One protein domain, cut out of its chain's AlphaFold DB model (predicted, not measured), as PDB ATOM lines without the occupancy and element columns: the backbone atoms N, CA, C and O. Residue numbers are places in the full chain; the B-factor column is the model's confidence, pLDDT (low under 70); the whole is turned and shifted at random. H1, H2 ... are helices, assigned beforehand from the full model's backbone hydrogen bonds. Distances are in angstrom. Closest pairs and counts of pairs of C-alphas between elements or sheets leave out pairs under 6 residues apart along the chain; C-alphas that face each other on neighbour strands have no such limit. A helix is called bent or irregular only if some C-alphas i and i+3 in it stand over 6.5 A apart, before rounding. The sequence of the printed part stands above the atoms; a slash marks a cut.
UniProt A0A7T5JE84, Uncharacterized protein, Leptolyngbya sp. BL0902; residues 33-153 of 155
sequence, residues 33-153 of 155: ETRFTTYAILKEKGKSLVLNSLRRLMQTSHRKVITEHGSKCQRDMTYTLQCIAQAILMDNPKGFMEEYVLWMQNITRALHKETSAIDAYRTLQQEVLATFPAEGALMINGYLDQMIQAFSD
ATOM      1  N   GLU A  33      34.288 -13.472  28.446       97.06
ATOM      2  CA  GLU A  33      34.709 -13.586  29.846       97.06
ATOM      3  C   GLU A  33      34.125 -12.464  30.718       97.06
ATOM      4  O   GLU A  33      33.531 -12.736  31.768       97.06
ATOM      5  N   THR A  34      34.190 -11.213  30.249       96.69
ATOM      6  CA  THR A  34      33.585 -10.071  30.946       96.69
ATOM      7  C   THR A  34      32.070 -10.226  31.067       96.69
ATOM      8  O   THR A  34      31.507 -10.043  32.154       96.69
ATOM      9  N   ARG A  35      31.382 -10.588  29.974       97.62
ATOM     10  CA  ARG A  35      29.919 -10.762  29.978       97.62
ATOM     11  C   ARG A  35      29.498 -11.895  30.910       97.62
ATOM     12  O   ARG A  35      28.538 -11.740  31.663       97.62
ATOM     13  N   PHE A  36      30.230 -13.008  30.908       98.00
ATOM     14  CA  PHE A  36      29.974 -14.146  31.788       98.00
ATOM     15  C   PHE A  36      30.191 -13.790  33.261       98.00
ATOM     16  O   PHE A  36      29.326 -14.076  34.089       98.00
ATOM     17  N   THR A  37      31.290 -13.110  33.589       97.75
ATOM     18  CA  THR A  37      31.578 -12.664  34.960       97.75
ATOM     19  C   THR A  37      30.501 -11.704  35.463       97.75
ATOM     20  O   THR A  37      29.973 -11.871  36.563       97.75
ATOM     21  N   THR A  38      30.100 -10.743  34.627       98.12
ATOM     22  CA  THR A  38      29.021  -9.797  34.947       98.12
ATOM     23  C   THR A  38      27.695 -10.526  35.174       98.12
ATOM     24  O   THR A  38      27.026 -10.294  36.180       98.12
ATOM     25  N   TYR A  39      27.344 -11.465  34.289       98.19
ATOM     26  CA  TYR A  39      26.175 -12.330  34.437       98.19
ATOM     27  C   TYR A  39      26.207 -13.129  35.749       98.19
ATOM     28  O   TYR A  39      25.199 -13.179  36.456       98.19
ATOM     29  N   ALA A  40      27.344 -13.737  36.095       97.81
ATOM     30  CA  ALA A  40      27.483 -14.572  37.284       97.81
ATOM     31  C   ALA A  40      27.254 -13.763  38.569       97.81
ATOM     32  O   ALA A  40      26.445 -14.162  39.409       97.81
ATOM     33  N   ILE A  41      27.878 -12.584  38.674       97.56
ATOM     34  CA  ILE A  41      27.678 -11.677  39.812       97.56
ATOM     35  C   ILE A  41      26.219 -11.209  39.865       97.56
ATOM     36  O   ILE A  41      25.619 -11.180  40.940       97.56
ATOM     37  N   LEU A  42      25.614 -10.870  38.722       97.38
ATOM     38  CA  LEU A  42      24.226 -10.410  38.673       97.38
ATOM     39  C   LEU A  42      23.229 -11.509  39.060       97.38
ATOM     40  O   LEU A  42      22.259 -11.234  39.765       97.38
ATOM     41  N   LYS A  43      23.492 -12.760  38.677       96.50
ATOM     42  CA  LYS A  43      22.708 -13.928  39.095       96.50
ATOM     43  C   LYS A  43      22.781 -14.150  40.606       96.50
ATOM     44  O   LYS A  43      21.758 -14.439  41.223       96.50
ATOM     45  N   GLU A  44      23.965 -14.012  41.195       97.12
ATOM     46  CA  GLU A  44      24.184 -14.210  42.630       97.12
ATOM     47  C   GLU A  44      23.604 -13.057  43.467       97.12
ATOM     48  O   GLU A  44      22.863 -13.279  44.426       97.12
ATOM     49  N   LYS A  45      23.903 -11.811  43.085       97.31
ATOM     50  CA  LYS A  45      23.618 -10.610  43.887       97.31
ATOM     51  C   LYS A  45      22.348  -9.865  43.475       97.31
ATOM     52  O   LYS A  45      21.919  -8.962  44.196       97.31
ATOM     53  N   GLY A  46      21.705 -10.233  42.366       96.81
ATOM     54  CA  GLY A  46      20.571  -9.500  41.786       96.81
ATOM     55  C   GLY A  46      19.439  -9.226  42.777       96.81
ATOM     56  O   GLY A  46      18.970  -8.097  42.903       96.81
ATOM     57  N   LYS A  47      19.055 -10.231  43.572       96.81
ATOM     58  CA  LYS A  47      18.006 -10.071  44.591       96.81
ATOM     59  C   LYS A  47      18.407  -9.082  45.692       96.81
ATOM     60  O   LYS A  47      17.572  -8.290  46.126       96.81
ATOM     61  N   SER A  48      19.659  -9.125  46.155       97.75
ATOM     62  CA  SER A  48      20.154  -8.191  47.175       97.75
ATOM     63  C   SER A  48      20.249  -6.758  46.659       97.75
ATOM     64  O   SER A  48      19.879  -5.852  47.399       97.75
ATOM     65  N   LEU A  49      20.650  -6.562  45.396       98.12
ATOM     66  CA  LEU A  49      20.678  -5.242  44.758       98.12
ATOM     67  C   LEU A  49      19.293  -4.604  44.812       98.12
ATOM     68  O   LEU A  49      19.135  -3.539  45.392       98.12
ATOM     69  N   VAL A  50      18.270  -5.308  44.314       98.25
ATOM     70  CA  VAL A  50      16.889  -4.802  44.305       98.25
ATOM     71  C   VAL A  50      16.402  -4.479  45.715       98.25
ATOM     72  O   VAL A  50      15.838  -3.412  45.943       98.25
ATOM     73  N   LEU A  51      16.633  -5.366  46.688       97.31
ATOM     74  CA  LEU A  51      16.221  -5.117  48.071       97.31
ATOM     75  C   LEU A  51      16.897  -3.875  48.661       97.31
ATOM     76  O   LEU A  51      16.237  -3.086  49.337       97.31
ATOM     77  N   ASN A  52      18.189  -3.682  48.407       97.56
ATOM     78  CA  ASN A  52      18.907  -2.503  48.876       97.56
ATOM     79  C   ASN A  52      18.428  -1.231  48.172       97.56
ATOM     80  O   ASN A  52      18.203  -0.220  48.842       97.56
ATOM     81  N   SER A  53      18.173  -1.291  46.863       97.12
ATOM     82  CA  SER A  53      17.615  -0.169  46.110       97.12
ATOM     83  C   SER A  53      16.253   0.246  46.654       97.12
ATOM     84  O   SER A  53      16.021   1.423  46.912       97.12
ATOM     85  N   LEU A  54      15.366  -0.714  46.925       96.00
ATOM     86  CA  LEU A  54      14.054  -0.426  47.504       96.00
ATOM     87  C   LEU A  54      14.160   0.152  48.916       96.00
ATOM     88  O   LEU A  54      13.449   1.102  49.238       96.00
ATOM     89  N   ARG A  55      15.077  -0.357  49.751       95.38
ATOM     90  CA  ARG A  55      15.332   0.207  51.089       95.38
ATOM     91  C   ARG A  55      15.785   1.662  51.023       95.38
ATOM     92  O   ARG A  55      15.347   2.452  51.855       95.38
ATOM     93  N   ARG A  56      16.631   2.026  50.052       94.50
ATOM     94  CA  ARG A  56      17.025   3.426  49.825       94.50
ATOM     95  C   ARG A  56      15.867   4.263  49.309       94.50
ATOM     96  O   ARG A  56      15.636   5.350  49.826       94.50
ATOM     97  N   LEU A  57      15.091   3.739  48.364       93.44
ATOM     98  CA  LEU A  57      13.937   4.442  47.813       93.44
ATOM     99  C   LEU A  57      12.876   4.738  48.891       93.44
ATOM    100  O   LEU A  57      12.264   5.804  48.873       93.44
ATOM    101  N   MET A  58      12.719   3.860  49.889       93.25
ATOM    102  CA  MET A  58      11.859   4.094  51.061       93.25
ATOM    103  C   MET A  58      12.281   5.286  51.933       93.25
ATOM    104  O   MET A  58      11.467   5.747  52.733       93.25
ATOM    105  N   GLN A  59      13.514   5.784  51.801       92.31
ATOM    106  CA  GLN A  59      13.992   6.983  52.504       92.31
ATOM    107  C   GLN A  59      13.651   8.285  51.760       92.31
ATOM    108  O   GLN A  59      14.033   9.364  52.203       92.31
ATOM    109  N   THR A  60      12.939   8.199  50.633       91.56
ATOM    110  CA  THR A  60      12.527   9.347  49.814       91.56
ATOM    111  C   THR A  60      11.010   9.580  49.905       91.56
ATOM    112  O   THR A  60      10.307   8.938  50.693       91.56
ATOM    113  N   SER A  61      10.470  10.466  49.062       87.81
ATOM    114  CA  SER A  61       9.025  10.703  48.923       87.81
ATOM    115  C   SER A  61       8.225   9.453  48.519       87.81
ATOM    116  O   SER A  61       7.014   9.403  48.728       87.81
ATOM    117  N   HIS A  62       8.883   8.404  48.016       89.88
ATOM    118  CA  HIS A  62       8.245   7.171  47.540       89.88
ATOM    119  C   HIS A  62       7.897   6.149  48.638       89.88
ATOM    120  O   HIS A  62       7.357   5.083  48.334       89.88
ATOM    121  N   ARG A  63       8.143   6.449  49.924       90.75
ATOM    122  CA  ARG A  63       7.900   5.520  51.052       90.75
ATOM    123  C   ARG A  63       6.513   4.873  51.042       90.75
ATOM    124  O   ARG A  63       6.404   3.663  51.253       90.75
ATOM    125  N   LYS A  64       5.457   5.662  50.813       89.75
ATOM    126  CA  LYS A  64       4.069   5.171  50.813       89.75
ATOM    127  C   LYS A  64       3.848   4.137  49.706       89.75
ATOM    128  O   LYS A  64       3.384   3.035  49.982       89.75
ATOM    129  N   VAL A  65       4.285   4.453  48.486       86.75
ATOM    130  CA  VAL A  65       4.161   3.573  47.314       86.75
ATOM    131  C   VAL A  65       4.915   2.262  47.526       86.75
ATOM    132  O   VAL A  65       4.384   1.197  47.224       86.75
ATOM    133  N   ILE A  66       6.122   2.302  48.098       89.31
ATOM    134  CA  ILE A  66       6.888   1.078  48.380       89.31
ATOM    135  C   ILE A  66       6.273   0.258  49.514       89.31
ATOM    136  O   ILE A  66       6.306  -0.967  49.467       89.31
ATOM    137  N   THR A  67       5.648   0.896  50.498       89.75
ATOM    138  CA  THR A  67       4.941   0.167  51.560       89.75
ATOM    139  C   THR A  67       3.722  -0.579  51.003       89.75
ATOM    140  O   THR A  67       3.485  -1.726  51.366       89.75
ATOM    141  N   GLU A  68       2.980   0.036  50.081       91.06
ATOM    142  CA  GLU A  68       1.752  -0.531  49.502       91.06
ATOM    143  C   GLU A  68       2.017  -1.504  48.335       91.06
ATOM    144  O   GLU A  68       1.254  -2.447  48.108       91.06
ATOM    145  N   HIS A  69       3.086  -1.286  47.564       91.19
ATOM    146  CA  HIS A  69       3.354  -1.993  46.303       91.19
ATOM    147  C   HIS A  69       4.783  -2.542  46.176       91.19
ATOM    148  O   HIS A  69       5.179  -2.998  45.101       91.19
ATOM    149  N   GLY A  70       5.562  -2.549  47.260       90.94
ATOM    150  CA  GLY A  70       6.977  -2.932  47.246       90.94
ATOM    151  C   GLY A  70       7.241  -4.351  46.751       90.94
ATOM    152  O   GLY A  70       8.239  -4.572  46.075       90.94
ATOM    153  N   SER A  71       6.332  -5.299  46.990       94.69
ATOM    154  CA  SER A  71       6.463  -6.671  46.478       94.69
ATOM    155  C   SER A  71       6.384  -6.741  44.949       94.69
ATOM    156  O   SER A  71       7.153  -7.474  44.327       94.69
ATOM    157  N   LYS A  72       5.500  -5.945  44.329       94.50
ATOM    158  CA  LYS A  72       5.402  -5.826  42.866       94.50
ATOM    159  C   LYS A  72       6.638  -5.137  42.302       94.50
ATOM    160  O   LYS A  72       7.253  -5.670  41.391       94.50
ATOM    161  N   CYS A  73       7.053  -4.025  42.912       94.44
ATOM    162  CA  CYS A  73       8.258  -3.304  42.504       94.44
ATOM    163  C   CYS A  73       9.506  -4.203  42.581       94.44
ATOM    164  O   CYS A  73      10.269  -4.290  41.624       94.44
ATOM    165  N   GLN A  74       9.658  -4.971  43.666       97.00
ATOM    166  CA  GLN A  74      10.736  -5.946  43.813       97.00
ATOM    167  C   GLN A  74      10.707  -7.003  42.712       97.00
ATOM    168  O   GLN A  74      11.750  -7.308  42.131       97.00
ATOM    169  N   ARG A  75       9.536  -7.590  42.446       97.31
ATOM    170  CA  ARG A  75       9.372  -8.604  41.401       97.31
ATOM    171  C   ARG A  75       9.777  -8.043  40.042       97.31
ATOM    172  O   ARG A  75      10.581  -8.668  39.359       97.31
ATOM    173  N   ASP A  76       9.251  -6.877  39.686       96.88
ATOM    174  CA  ASP A  76       9.455  -6.277  38.372       96.88
ATOM    175  C   ASP A  76      10.930  -5.890  38.179       96.88
ATOM    176  O   ASP A  76      11.529  -6.305  37.193       96.88
ATOM    177  N   MET A  77      11.565  -5.248  39.169       98.06
ATOM    178  CA  MET A  77      13.001  -4.930  39.131       98.06
ATOM    179  C   MET A  77      13.888  -6.184  39.101       98.06
ATOM    180  O   MET A  77      14.915  -6.209  38.425       98.06
ATOM    181  N   THR A  78      13.508  -7.246  39.821       98.25
ATOM    182  CA  THR A  78      14.249  -8.519  39.784       98.25
ATOM    183  C   THR A  78      14.170  -9.137  38.394       98.25
ATOM    184  O   THR A  78      15.179  -9.609  37.875       98.25
ATOM    185  N   TYR A  79      12.987  -9.108  37.779       97.81
ATOM    186  CA  TYR A  79      12.794  -9.589  36.418       97.81
ATOM    187  C   TYR A  79      13.574  -8.740  35.405       97.81
ATOM    188  O   TYR A  79      14.251  -9.302  34.549       97.81
ATOM    189  N   THR A  80      13.611  -7.412  35.567       98.12
ATOM    190  CA  THR A  80      14.480  -6.533  34.766       98.12
ATOM    191  C   THR A  80      15.933  -6.981  34.819       98.12
ATOM    192  O   THR A  80      16.550  -7.161  33.773       98.12
ATOM    193  N   LEU A  81      16.484  -7.223  36.014       98.44
ATOM    194  CA  LEU A  81      17.868  -7.687  36.140       98.44
ATOM    195  C   LEU A  81      18.094  -9.057  35.493       98.44
ATOM    196  O   LEU A  81      19.168  -9.290  34.949       98.44
ATOM    197  N   GLN A  82      17.104  -9.954  35.507       97.50
ATOM    198  CA  GLN A  82      17.193 -11.238  34.804       97.50
ATOM    199  C   GLN A  82      17.240 -11.046  33.284       97.50
ATOM    200  O   GLN A  82      18.088 -11.647  32.621       97.50
ATOM    201  N   CYS A  83      16.392 -10.171  32.739       97.75
ATOM    202  CA  CYS A  83      16.412  -9.817  31.321       97.75
ATOM    203  C   CYS A  83      17.742  -9.159  30.921       97.75
ATOM    204  O   CYS A  83      18.313  -9.517  29.893       97.75
ATOM    205  N   ILE A  84      18.281  -8.264  31.757       98.31
ATOM    206  CA  ILE A  84      19.605  -7.654  31.555       98.31
ATOM    207  C   ILE A  84      20.703  -8.722  31.588       98.31
ATOM    208  O   ILE A  84      21.543  -8.765  30.694       98.31
ATOM    209  N   ALA A  85      20.684  -9.625  32.573       97.62
ATOM    210  CA  ALA A  85      21.662 -10.704  32.688       97.62
ATOM    211  C   ALA A  85      21.677 -11.579  31.425       97.62
ATOM    212  O   ALA A  85      22.744 -11.908  30.902       97.62
ATOM    213  N   GLN A  86      20.496 -11.922  30.906       96.50
ATOM    214  CA  GLN A  86      20.357 -12.678  29.666       96.50
ATOM    215  C   GLN A  86      20.863 -11.888  28.452       96.50
ATOM    216  O   GLN A  86      21.570 -12.450  27.613       96.50
ATOM    217  N   ALA A  87      20.527 -10.601  28.352       97.06
ATOM    218  CA  ALA A  87      20.969  -9.740  27.260       97.06
ATOM    219  C   ALA A  87      22.494  -9.573  27.236       97.06
ATOM    220  O   ALA A  87      23.090  -9.689  26.169       97.06
ATOM    221  N   ILE A  88      23.126  -9.393  28.402       97.25
ATOM    222  CA  ILE A  88      24.586  -9.353  28.559       97.25
ATOM    223  C   ILE A  88      25.200 -10.683  28.131       97.25
ATOM    224  O   ILE A  88      26.083 -10.704  27.281       97.25
ATOM    225  N   LEU A  89      24.728 -11.809  28.671       96.38
ATOM    226  CA  LEU A  89      25.326 -13.111  28.371       96.38
ATOM    227  C   LEU A  89      25.259 -13.445  26.871       96.38
ATOM    228  O   LEU A  89      26.222 -13.962  26.308       96.38
ATOM    229  N   MET A  90      24.136 -13.122  26.225       95.25
ATOM    230  CA  MET A  90      23.933 -13.344  24.790       95.25
ATOM    231  C   MET A  90      24.466 -12.217  23.897       95.25
ATOM    232  O   MET A  90      24.370 -12.343  22.678       95.25
ATOM    233  N   ASP A  91      24.977 -11.130  24.475       96.38
ATOM    234  CA  ASP A  91      25.392  -9.917  23.764       96.38
ATOM    235  C   ASP A  91      24.315  -9.390  22.798       96.38
ATOM    236  O   ASP A  91      24.539  -9.170  21.610       96.38
ATOM    237  N   ASN A  92      23.079  -9.294  23.295       94.81
ATOM    238  CA  ASN A  92      21.892  -9.038  22.480       94.81
ATOM    239  C   ASN A  92      21.134  -7.766  22.908       94.81
ATOM    240  O   ASN A  92      19.976  -7.862  23.333       94.81
ATOM    241  N   PRO A  93      21.740  -6.570  22.777       93.75
ATOM    242  CA  PRO A  93      21.102  -5.320  23.181       93.75
ATOM    243  C   PRO A  93      19.836  -5.004  22.371       93.75
ATOM    244  O   PRO A  93      18.836  -4.587  22.949       93.75
ATOM    245  N   LYS A  94      19.824  -5.297  21.060       92.06
ATOM    246  CA  LYS A  94      18.627  -5.130  20.212       92.06
ATOM    247  C   LYS A  94      17.438  -5.943  20.733       92.06
ATOM    248  O   LYS A  94      16.331  -5.430  20.848       92.06
ATOM    249  N   GLY A  95      17.670  -7.212  21.083       92.00
ATOM    250  CA  GLY A  95      16.606  -8.061  21.619       92.00
ATOM    251  C   GLY A  95      16.077  -7.577  22.962       92.00
ATOM    252  O   GLY A  95      14.873  -7.615  23.164       92.00
ATOM    253  N   PHE A  96      16.935  -7.058  23.843       95.62
ATOM    254  CA  PHE A  96      16.478  -6.464  25.101       95.62
ATOM    255  C   PHE A  96      15.521  -5.287  24.874       95.62
ATOM    256  O   PHE A  96      14.457  -5.236  25.490       95.62
ATOM    257  N   MET A  97      15.863  -4.378  23.957       94.94
ATOM    258  CA  MET A  97      15.000  -3.243  23.620       94.94
ATOM    259  C   MET A  97      13.637  -3.713  23.087       94.94
ATOM    260  O   MET A  97      12.591  -3.362  23.633       94.94
ATOM    261  N   GLU A  98      13.654  -4.545  22.046       93.19
ATOM    262  CA  GLU A  98      12.446  -4.962  21.327       93.19
ATOM    263  C   GLU A  98      11.530  -5.868  22.157       93.19
ATOM    264  O   GLU A  98      10.310  -5.728  22.109       93.19
ATOM    265  N   GLU A  99      12.104  -6.808  22.911       91.75
ATOM    266  CA  GLU A  99      11.343  -7.868  23.582       91.75
ATOM    267  C   GLU A  99      10.975  -7.504  25.024       91.75
ATOM    268  O   GLU A  99      10.044  -8.087  25.579       91.75
ATOM    269  N   TYR A 100      11.682  -6.550  25.640       95.88
ATOM    270  CA  TYR A 100      11.488  -6.215  27.049       95.88
ATOM    271  C   TYR A 100      11.215  -4.730  27.300       95.88
ATOM    272  O   TYR A 100      10.187  -4.402  27.899       95.88
ATOM    273  N   VAL A 101      12.088  -3.826  26.841       96.69
ATOM    274  CA  VAL A 101      11.986  -2.391  27.172       96.69
ATOM    275  C   VAL A 101      10.671  -1.796  26.671       96.69
ATOM    276  O   VAL A 101       9.936  -1.201  27.459       96.69
ATOM    277  N   LEU A 102      10.324  -2.016  25.399       95.06
ATOM    278  CA  LEU A 102       9.082  -1.494  24.810       95.06
ATOM    279  C   LEU A 102       7.827  -2.018  25.528       95.06
ATOM    280  O   LEU A 102       6.841  -1.298  25.706       95.06
ATOM    281  N   TRP A 103       7.854  -3.271  25.981       95.25
ATOM    282  CA  TRP A 103       6.749  -3.858  26.736       95.25
ATOM    283  C   TRP A 103       6.606  -3.212  28.119       95.25
ATOM    284  O   TRP A 103       5.511  -2.791  28.503       95.25
ATOM    285  N   MET A 104       7.719  -3.053  28.839       95.81
ATOM    286  CA  MET A 104       7.730  -2.385  30.139       95.81
ATOM    287  C   MET A 104       7.331  -0.914  30.040       95.81
ATOM    288  O   MET A 104       6.624  -0.427  30.923       95.81
ATOM    289  N   GLN A 105       7.743  -0.211  28.982       95.81
ATOM    290  CA  GLN A 105       7.350   1.174  28.715       95.81
ATOM    291  C   GLN A 105       5.828   1.291  28.623       95.81
ATOM    292  O   GLN A 105       5.218   2.096  29.328       95.81
ATOM    293  N   ASN A 106       5.202   0.431  27.818       94.94
ATOM    294  CA  ASN A 106       3.754   0.428  27.644       94.94
ATOM    295  C   ASN A 106       3.003   0.142  28.950       94.94
ATOM    296  O   ASN A 106       2.035   0.839  29.255       94.94
ATOM    297  N   ILE A 107       3.461  -0.830  29.743       94.38
ATOM    298  CA  ILE A 107       2.851  -1.149  31.044       94.38
ATOM    299  C   ILE A 107       3.007   0.006  32.029       94.38
ATOM    300  O   ILE A 107       2.040   0.406  32.675       94.38
ATOM    301  N   THR A 108       4.219   0.546  32.150       94.31
ATOM    302  CA  THR A 108       4.528   1.615  33.109       94.31
ATOM    303  C   THR A 108       3.699   2.861  32.813       94.31
ATOM    304  O   THR A 108       3.147   3.455  33.740       94.31
ATOM    305  N   ARG A 109       3.533   3.181  31.524       93.75
ATOM    306  CA  ARG A 109       2.683   4.273  31.049       93.75
ATOM    307  C   ARG A 109       1.203   4.040  31.323       93.75
ATOM    308  O   ARG A 109       0.536   4.907  31.875       93.75
ATOM    309  N   ALA A 110       0.685   2.855  31.002       95.44
ATOM    310  CA  ALA A 110      -0.718   2.518  31.254       95.44
ATOM    311  C   ALA A 110      -1.095   2.581  32.747       95.44
ATOM    312  O   ALA A 110      -2.262   2.760  33.086       95.44
ATOM    313  N   LEU A 111      -0.115   2.429  33.642       92.81
ATOM    314  CA  LEU A 111      -0.297   2.495  35.093       92.81
ATOM    315  C   LEU A 111       0.072   3.856  35.706       92.81
ATOM    316  O   LEU A 111      -0.058   4.007  36.926       92.81
ATOM    317  N   HIS A 112       0.532   4.818  34.898       93.00
ATOM    318  CA  HIS A 112       1.021   6.128  35.339       93.00
ATOM    319  C   HIS A 112       2.098   6.020  36.438       93.00
ATOM    320  O   HIS A 112       1.972   6.593  37.528       93.00
ATOM    321  N   LYS A 113       3.116   5.178  36.206       92.38
ATOM    322  CA  LYS A 113       4.198   4.874  37.167       92.38
ATOM    323  C   LYS A 113       5.586   5.331  36.731       92.38
ATOM    324  O   LYS A 113       6.551   5.019  37.428       92.38
ATOM    325  N   GLU A 114       5.696   6.088  35.647       93.81
ATOM    326  CA  GLU A 114       6.940   6.500  34.993       93.81
ATOM    327  C   GLU A 114       7.921   7.124  35.988       93.81
ATOM    328  O   GLU A 114       9.020   6.608  36.171       93.81
ATOM    329  N   THR A 115       7.499   8.158  36.724       92.62
ATOM    330  CA  THR A 115       8.364   8.851  37.694       92.62
ATOM    331  C   THR A 115       8.879   7.909  38.781       92.62
ATOM    332  O   THR A 115      10.078   7.852  39.040       92.62
ATOM    333  N   SER A 116       7.989   7.117  39.391       92.00
ATOM    334  CA  SER A 116       8.386   6.166  40.437       92.00
ATOM    335  C   SER A 116       9.289   5.048  39.914       92.00
ATOM    336  O   SER A 116      10.184   4.600  40.630       92.00
ATOM    337  N   ALA A 117       9.082   4.605  38.670       94.50
ATOM    338  CA  ALA A 117       9.911   3.593  38.033       94.50
ATOM    339  C   ALA A 117      11.311   4.144  37.738       94.50
ATOM    340  O   ALA A 117      12.298   3.507  38.099       94.50
ATOM    341  N   ILE A 118      11.408   5.346  37.159       96.38
ATOM    342  CA  ILE A 118      12.682   6.025  36.884       96.38
ATOM    343  C   ILE A 118      13.509   6.164  38.167       96.38
ATOM    344  O   ILE A 118      14.680   5.783  38.183       96.38
ATOM    345  N   ASP A 119      12.909   6.636  39.262       96.06
ATOM    346  CA  ASP A 119      13.624   6.803  40.531       96.06
ATOM    347  C   ASP A 119      14.067   5.459  41.135       96.06
ATOM    348  O   ASP A 119      15.171   5.349  41.686       96.06
ATOM    349  N   ALA A 120      13.256   4.407  40.982       96.38
ATOM    350  CA  ALA A 120      13.630   3.058  41.395       96.38
ATOM    351  C   ALA A 120      14.836   2.527  40.604       96.38
ATOM    352  O   ALA A 120      15.783   2.015  41.209       96.38
ATOM    353  N   TYR A 121      14.852   2.695  39.278       98.00
ATOM    354  CA  TYR A 121      15.973   2.252  38.445       98.00
ATOM    355  C   TYR A 121      17.230   3.102  38.641       98.00
ATOM    356  O   TYR A 121      18.319   2.540  38.681       98.00
ATOM    357  N   ARG A 122      17.116   4.412  38.893       98.00
ATOM    358  CA  ARG A 122      18.264   5.251  39.295       98.00
ATOM    359  C   ARG A 122      18.874   4.798  40.618       98.00
ATOM    360  O   ARG A 122      20.093   4.720  40.758       98.00
ATOM    361  N   THR A 123      18.031   4.442  41.584       97.69
ATOM    362  CA  THR A 123      18.506   3.886  42.858       97.69
ATOM    363  C   THR A 123      19.183   2.524  42.648       97.69
ATOM    364  O   THR A 123      20.155   2.194  43.328       97.69
ATOM    365  N   LEU A 124      18.720   1.739  41.672       98.50
ATOM    366  CA  LEU A 124      19.367   0.490  41.272       98.50
ATOM    367  C   LEU A 124      20.723   0.705  40.599       98.50
ATOM    368  O   LEU A 124      21.662  -0.012  40.933       98.50
ATOM    369  N   GLN A 125      20.868   1.716  39.739       98.62
ATOM    370  CA  GLN A 125      22.160   2.062  39.133       98.62
ATOM    371  C   GLN A 125      23.224   2.380  40.191       98.62
ATOM    372  O   GLN A 125      24.375   1.964  40.059       98.62
ATOM    373  N   GLN A 126      22.841   3.066  41.272       98.00
ATOM    374  CA  GLN A 126      23.743   3.348  42.393       98.00
ATOM    375  C   GLN A 126      24.188   2.069  43.117       98.00
ATOM    376  O   GLN A 126      25.369   1.916  43.422       98.00
ATOM    377  N   GLU A 127      23.271   1.126  43.358       97.94
ATOM    378  CA  GLU A 127      23.615  -0.169  43.964       97.94
ATOM    379  C   GLU A 127      24.512  -1.015  43.053       97.94
ATOM    380  O   GLU A 127      25.431  -1.682  43.535       97.94
ATOM    381  N   VAL A 128      24.289  -0.962  41.738       98.38
ATOM    382  CA  VAL A 128      25.144  -1.618  40.742       98.38
ATOM    383  C   VAL A 128      26.558  -1.034  40.779       98.38
ATOM    384  O   VAL A 128      27.513  -1.799  40.912       98.38
ATOM    385  N   LEU A 129      26.701   0.297  40.755       98.06
ATOM    386  CA  LEU A 129      28.004   0.976  40.842       98.06
ATOM    387  C   LEU A 129      28.765   0.629  42.126       98.06
ATOM    388  O   LEU A 129      29.983   0.497  42.098       98.06
ATOM    389  N   ALA A 130      28.057   0.466  43.244       96.56
ATOM    390  CA  ALA A 130      28.671   0.113  44.521       96.56
ATOM    391  C   ALA A 130      29.093  -1.366  44.617       96.56
ATOM    392  O   ALA A 130      29.905  -1.714  45.474       96.56
ATOM    393  N   THR A 131      28.531  -2.246  43.781       95.81
ATOM    394  CA  THR A 131      28.662  -3.707  43.937       95.81
ATOM    395  C   THR A 131      29.536  -4.361  42.867       95.81
ATOM    396  O   THR A 131      30.131  -5.411  43.131       95.81
ATOM    397  N   PHE A 132      29.590  -3.790  41.662       96.69
ATOM    398  CA  PHE A 132      30.265  -4.385  40.508       96.69
ATOM    399  C   PHE A 132      31.607  -3.710  40.206       96.69
ATOM    400  O   PHE A 132      31.764  -2.513  40.443       96.69
ATOM    401  N   PRO A 133      32.560  -4.446  39.601       96.19
ATOM    402  CA  PRO A 133      33.685  -3.830  38.906       96.19
ATOM    403  C   PRO A 133      33.199  -2.840  37.840       96.19
ATOM    404  O   PRO A 133      32.123  -3.024  37.267       96.19
ATOM    405  N   ALA A 134      34.016  -1.828  37.537       96.44
ATOM    406  CA  ALA A 134      33.635  -0.712  36.667       96.44
ATOM    407  C   ALA A 134      33.054  -1.154  35.311       96.44
ATOM    408  O   ALA A 134      32.026  -0.634  34.886       96.44
ATOM    409  N   GLU A 135      33.667  -2.144  34.658       95.88
ATOM    410  CA  GLU A 135      33.223  -2.639  33.351       95.88
ATOM    411  C   GLU A 135      31.843  -3.318  33.419       95.88
ATOM    412  O   GLU A 135      30.946  -2.995  32.641       95.88
ATOM    413  N   GLY A 136      31.627  -4.197  34.404       97.31
ATOM    414  CA  GLY A 136      30.332  -4.852  34.610       97.31
ATOM    415  C   GLY A 136      29.241  -3.869  35.038       97.31
ATOM    416  O   GLY A 136      28.101  -3.969  34.582       97.31
ATOM    417  N   ALA A 137      29.593  -2.877  35.863       98.19
ATOM    418  CA  ALA A 137      28.682  -1.807  36.250       98.19
ATOM    419  C   ALA A 137      28.258  -0.965  35.040       98.19
ATOM    420  O   ALA A 137      27.070  -0.683  34.886       98.19
ATOM    421  N   LEU A 138      29.202  -0.614  34.159       98.00
ATOM    422  CA  LEU A 138      28.931   0.119  32.923       98.00
ATOM    423  C   LEU A 138      27.996  -0.671  31.999       98.00
ATOM    424  O   LEU A 138      27.025  -0.108  31.498       98.00
ATOM    425  N   MET A 139      28.239  -1.976  31.823       97.62
ATOM    426  CA  MET A 139      27.365  -2.840  31.022       97.62
ATOM    427  C   MET A 139      25.933  -2.843  31.559       97.62
ATOM    428  O   MET A 139      24.999  -2.566  30.813       97.62
ATOM    429  N   ILE A 140      25.747  -3.127  32.852       98.50
ATOM    430  CA  ILE A 140      24.414  -3.200  33.469       98.50
ATOM    431  C   ILE A 140      23.717  -1.840  33.414       98.50
ATOM    432  O   ILE A 140      22.545  -1.763  33.040       98.50
ATOM    433  N   ASN A 141      24.427  -0.765  33.758       98.44
ATOM    434  CA  ASN A 141      23.846   0.569  33.773       98.44
ATOM    435  C   ASN A 141      23.450   1.042  32.378       98.44
ATOM    436  O   ASN A 141      22.394   1.647  32.274       98.44
ATOM    437  N   GLY A 142      24.175   0.668  31.319       98.12
ATOM    438  CA  GLY A 142      23.762   0.970  29.945       98.12
ATOM    439  C   GLY A 142      22.412   0.348  29.556       98.12
ATOM    440  O   GLY A 142      21.666   0.927  28.768       98.12
ATOM    441  N   TYR A 143      22.047  -0.804  30.130       98.44
ATOM    442  CA  TYR A 143      20.706  -1.374  29.962       98.44
ATOM    443  C   TYR A 143      19.651  -0.679  30.835       98.44
ATOM    444  O   TYR A 143      18.512  -0.495  30.405       98.44
ATOM    445  N   LEU A 144      20.013  -0.277  32.057       98.38
ATOM    446  CA  LEU A 144      19.126   0.502  32.927       98.38
ATOM    447  C   LEU A 144      18.857   1.903  32.357       98.38
ATOM    448  O   LEU A 144      17.733   2.384  32.459       98.38
ATOM    449  N   ASP A 145      19.838   2.515  31.697       98.19
ATOM    450  CA  ASP A 145      19.690   3.791  31.000       98.19
ATOM    451  C   ASP A 145      18.672   3.681  29.864       98.19
ATOM    452  O   ASP A 145      17.803   4.538  29.750       98.19
ATOM    453  N   GLN A 146      18.692   2.594  29.083       96.62
ATOM    454  CA  GLN A 146      17.671   2.349  28.052       96.62
ATOM    455  C   GLN A 146      16.259   2.268  28.647       96.62
ATOM    456  O   GLN A 146      15.321   2.827  28.083       96.62
ATOM    457  N   MET A 147      16.103   1.607  29.799       96.12
ATOM    458  CA  MET A 147      14.822   1.536  30.511       96.12
ATOM    459  C   MET A 147      14.365   2.917  30.995       96.12
ATOM    460  O   MET A 147      13.218   3.301  30.780       96.12
ATOM    461  N   ILE A 148      15.263   3.671  31.633       97.56
ATOM    462  CA  ILE A 148      14.980   5.020  32.142       97.56
ATOM    463  C   ILE A 148      14.603   5.957  30.995       97.56
ATOM    464  O   ILE A 148      13.614   6.682  31.104       97.56
ATOM    465  N   GLN A 149      15.358   5.914  29.898       96.62
ATOM    466  CA  GLN A 149      15.104   6.711  28.707       96.62
ATOM    467  C   GLN A 149      13.728   6.386  28.120       96.62
ATOM    468  O   GLN A 149      12.923   7.291  27.926       96.62
ATOM    469  N   ALA A 150      13.394   5.101  27.961       95.31
ATOM    470  CA  ALA A 150      12.088   4.688  27.455       95.31
ATOM    471  C   ALA A 150      10.924   5.177  28.339       95.31
ATOM    472  O   ALA A 150       9.881   5.572  27.824       95.31
ATOM    473  N   PHE A 151      11.079   5.194  29.665       95.38
ATOM    474  CA  PHE A 151      10.054   5.756  30.556       95.38
ATOM    475  C   PHE A 151       9.971   7.282  30.510       95.38
ATOM    476  O   PHE A 151       8.923   7.832  30.838       95.38
ATOM    477  N   SER A 152      11.058   7.959  30.139       93.19
ATOM    478  CA  SER A 152      11.103   9.416  30.013       93.19
ATOM    479  C   SER A 152      10.550   9.913  28.678       93.19
ATOM    480  O   SER A 152       9.979  11.002  28.641       93.19
ATOM    481  N   ASP A 153      10.717   9.142  27.602       86.50
ATOM    482  CA  ASP A 153      10.315   9.494  26.234       86.50
ATOM    483  C   ASP A 153       8.804   9.354  26.024       86.50
ATOM    484  O   ASP A 153       8.354   8.633  25.139       86.50
TER     485      ASP A 153
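What this domain is: This is residues 33 to 153 of the 155 residues of an uncharacterized protein of Leptolyngbya sp. BL0902 (UniProt A0A7T5JE84). Three helices, the bent H1, then H2 and H3, run back and forth side by side as one layer, and a hairpin of two more, H4 and H5, packs slantwise across one side of it. H4 packs on the arm H1b, and H5 on H1a, H2 and H3. The printed part has 121 residues with five named helices, H1 to H5 in chain order, and no named strand: all helix, packed part aligned, part crossed, with 3 of 8 touching pairs at a shallow tilt. It is compact, with a radius of gyration of the C-alphas of 13.5 A, and only just elongated, spanning 42 by 28 by 19 A.

Where its parts are: Find C-alpha 33 at (34.709, -13.586, 29.846), where H1, residues 33 to 57, begins. By its hydrogen bonds it was assigned as one helix, but it is bent: C-alphas 44 and 47 are 7.7 A apart, between arms H1a, 33 to 44, and H1b, 47 to 57. H2, residues 63 to 89, 34.1 A long, is irregular, with C-alphas 68 and 71 8.3 A apart. H3, 93 to 110, 24.6 A, is only just irregular, with C-alphas 99 and 102 6.9 A apart. H4, 114 to 131, and H5, 134 to 152, are each 25.6 A long; H5 ends at (11.103, 9.416, 30.013).

How they stand to each other: Start at the hub, H5. It forms a hairpin with H4, opposite ways at a shallow tilt of 3 degrees; the closest C-alphas are Ile 118 and Ile 148, 5.4 A. H5 touches H2 at Ile 84 and Tyr 143, closest C-alphas 6.6 A, H3 at Gln 105 and Phe 151, 5.6 A, and H1a at Thr 38 and Gly 136, 5.1 A. H4 touches H1b at Ser 53 and Leu 124, 5.2 A. H2 and H3 form a hairpin, closest at Ala 87 and Phe 96, 6.0 A. H1a and H3 are apart. Every O i to N i+4 pair is within hydrogen-bond range in H1a, H1b and H4, and 21 of 23 in H2, 12 of 14 in H3, 14 of 15 in H5.

The domain as a whole: The two C-alphas farthest apart, Glu 33 and Lys 64, are 41.6 A apart. The printed part has no cut, the four links are tight, and no printed residue is under 70 in pLDDT.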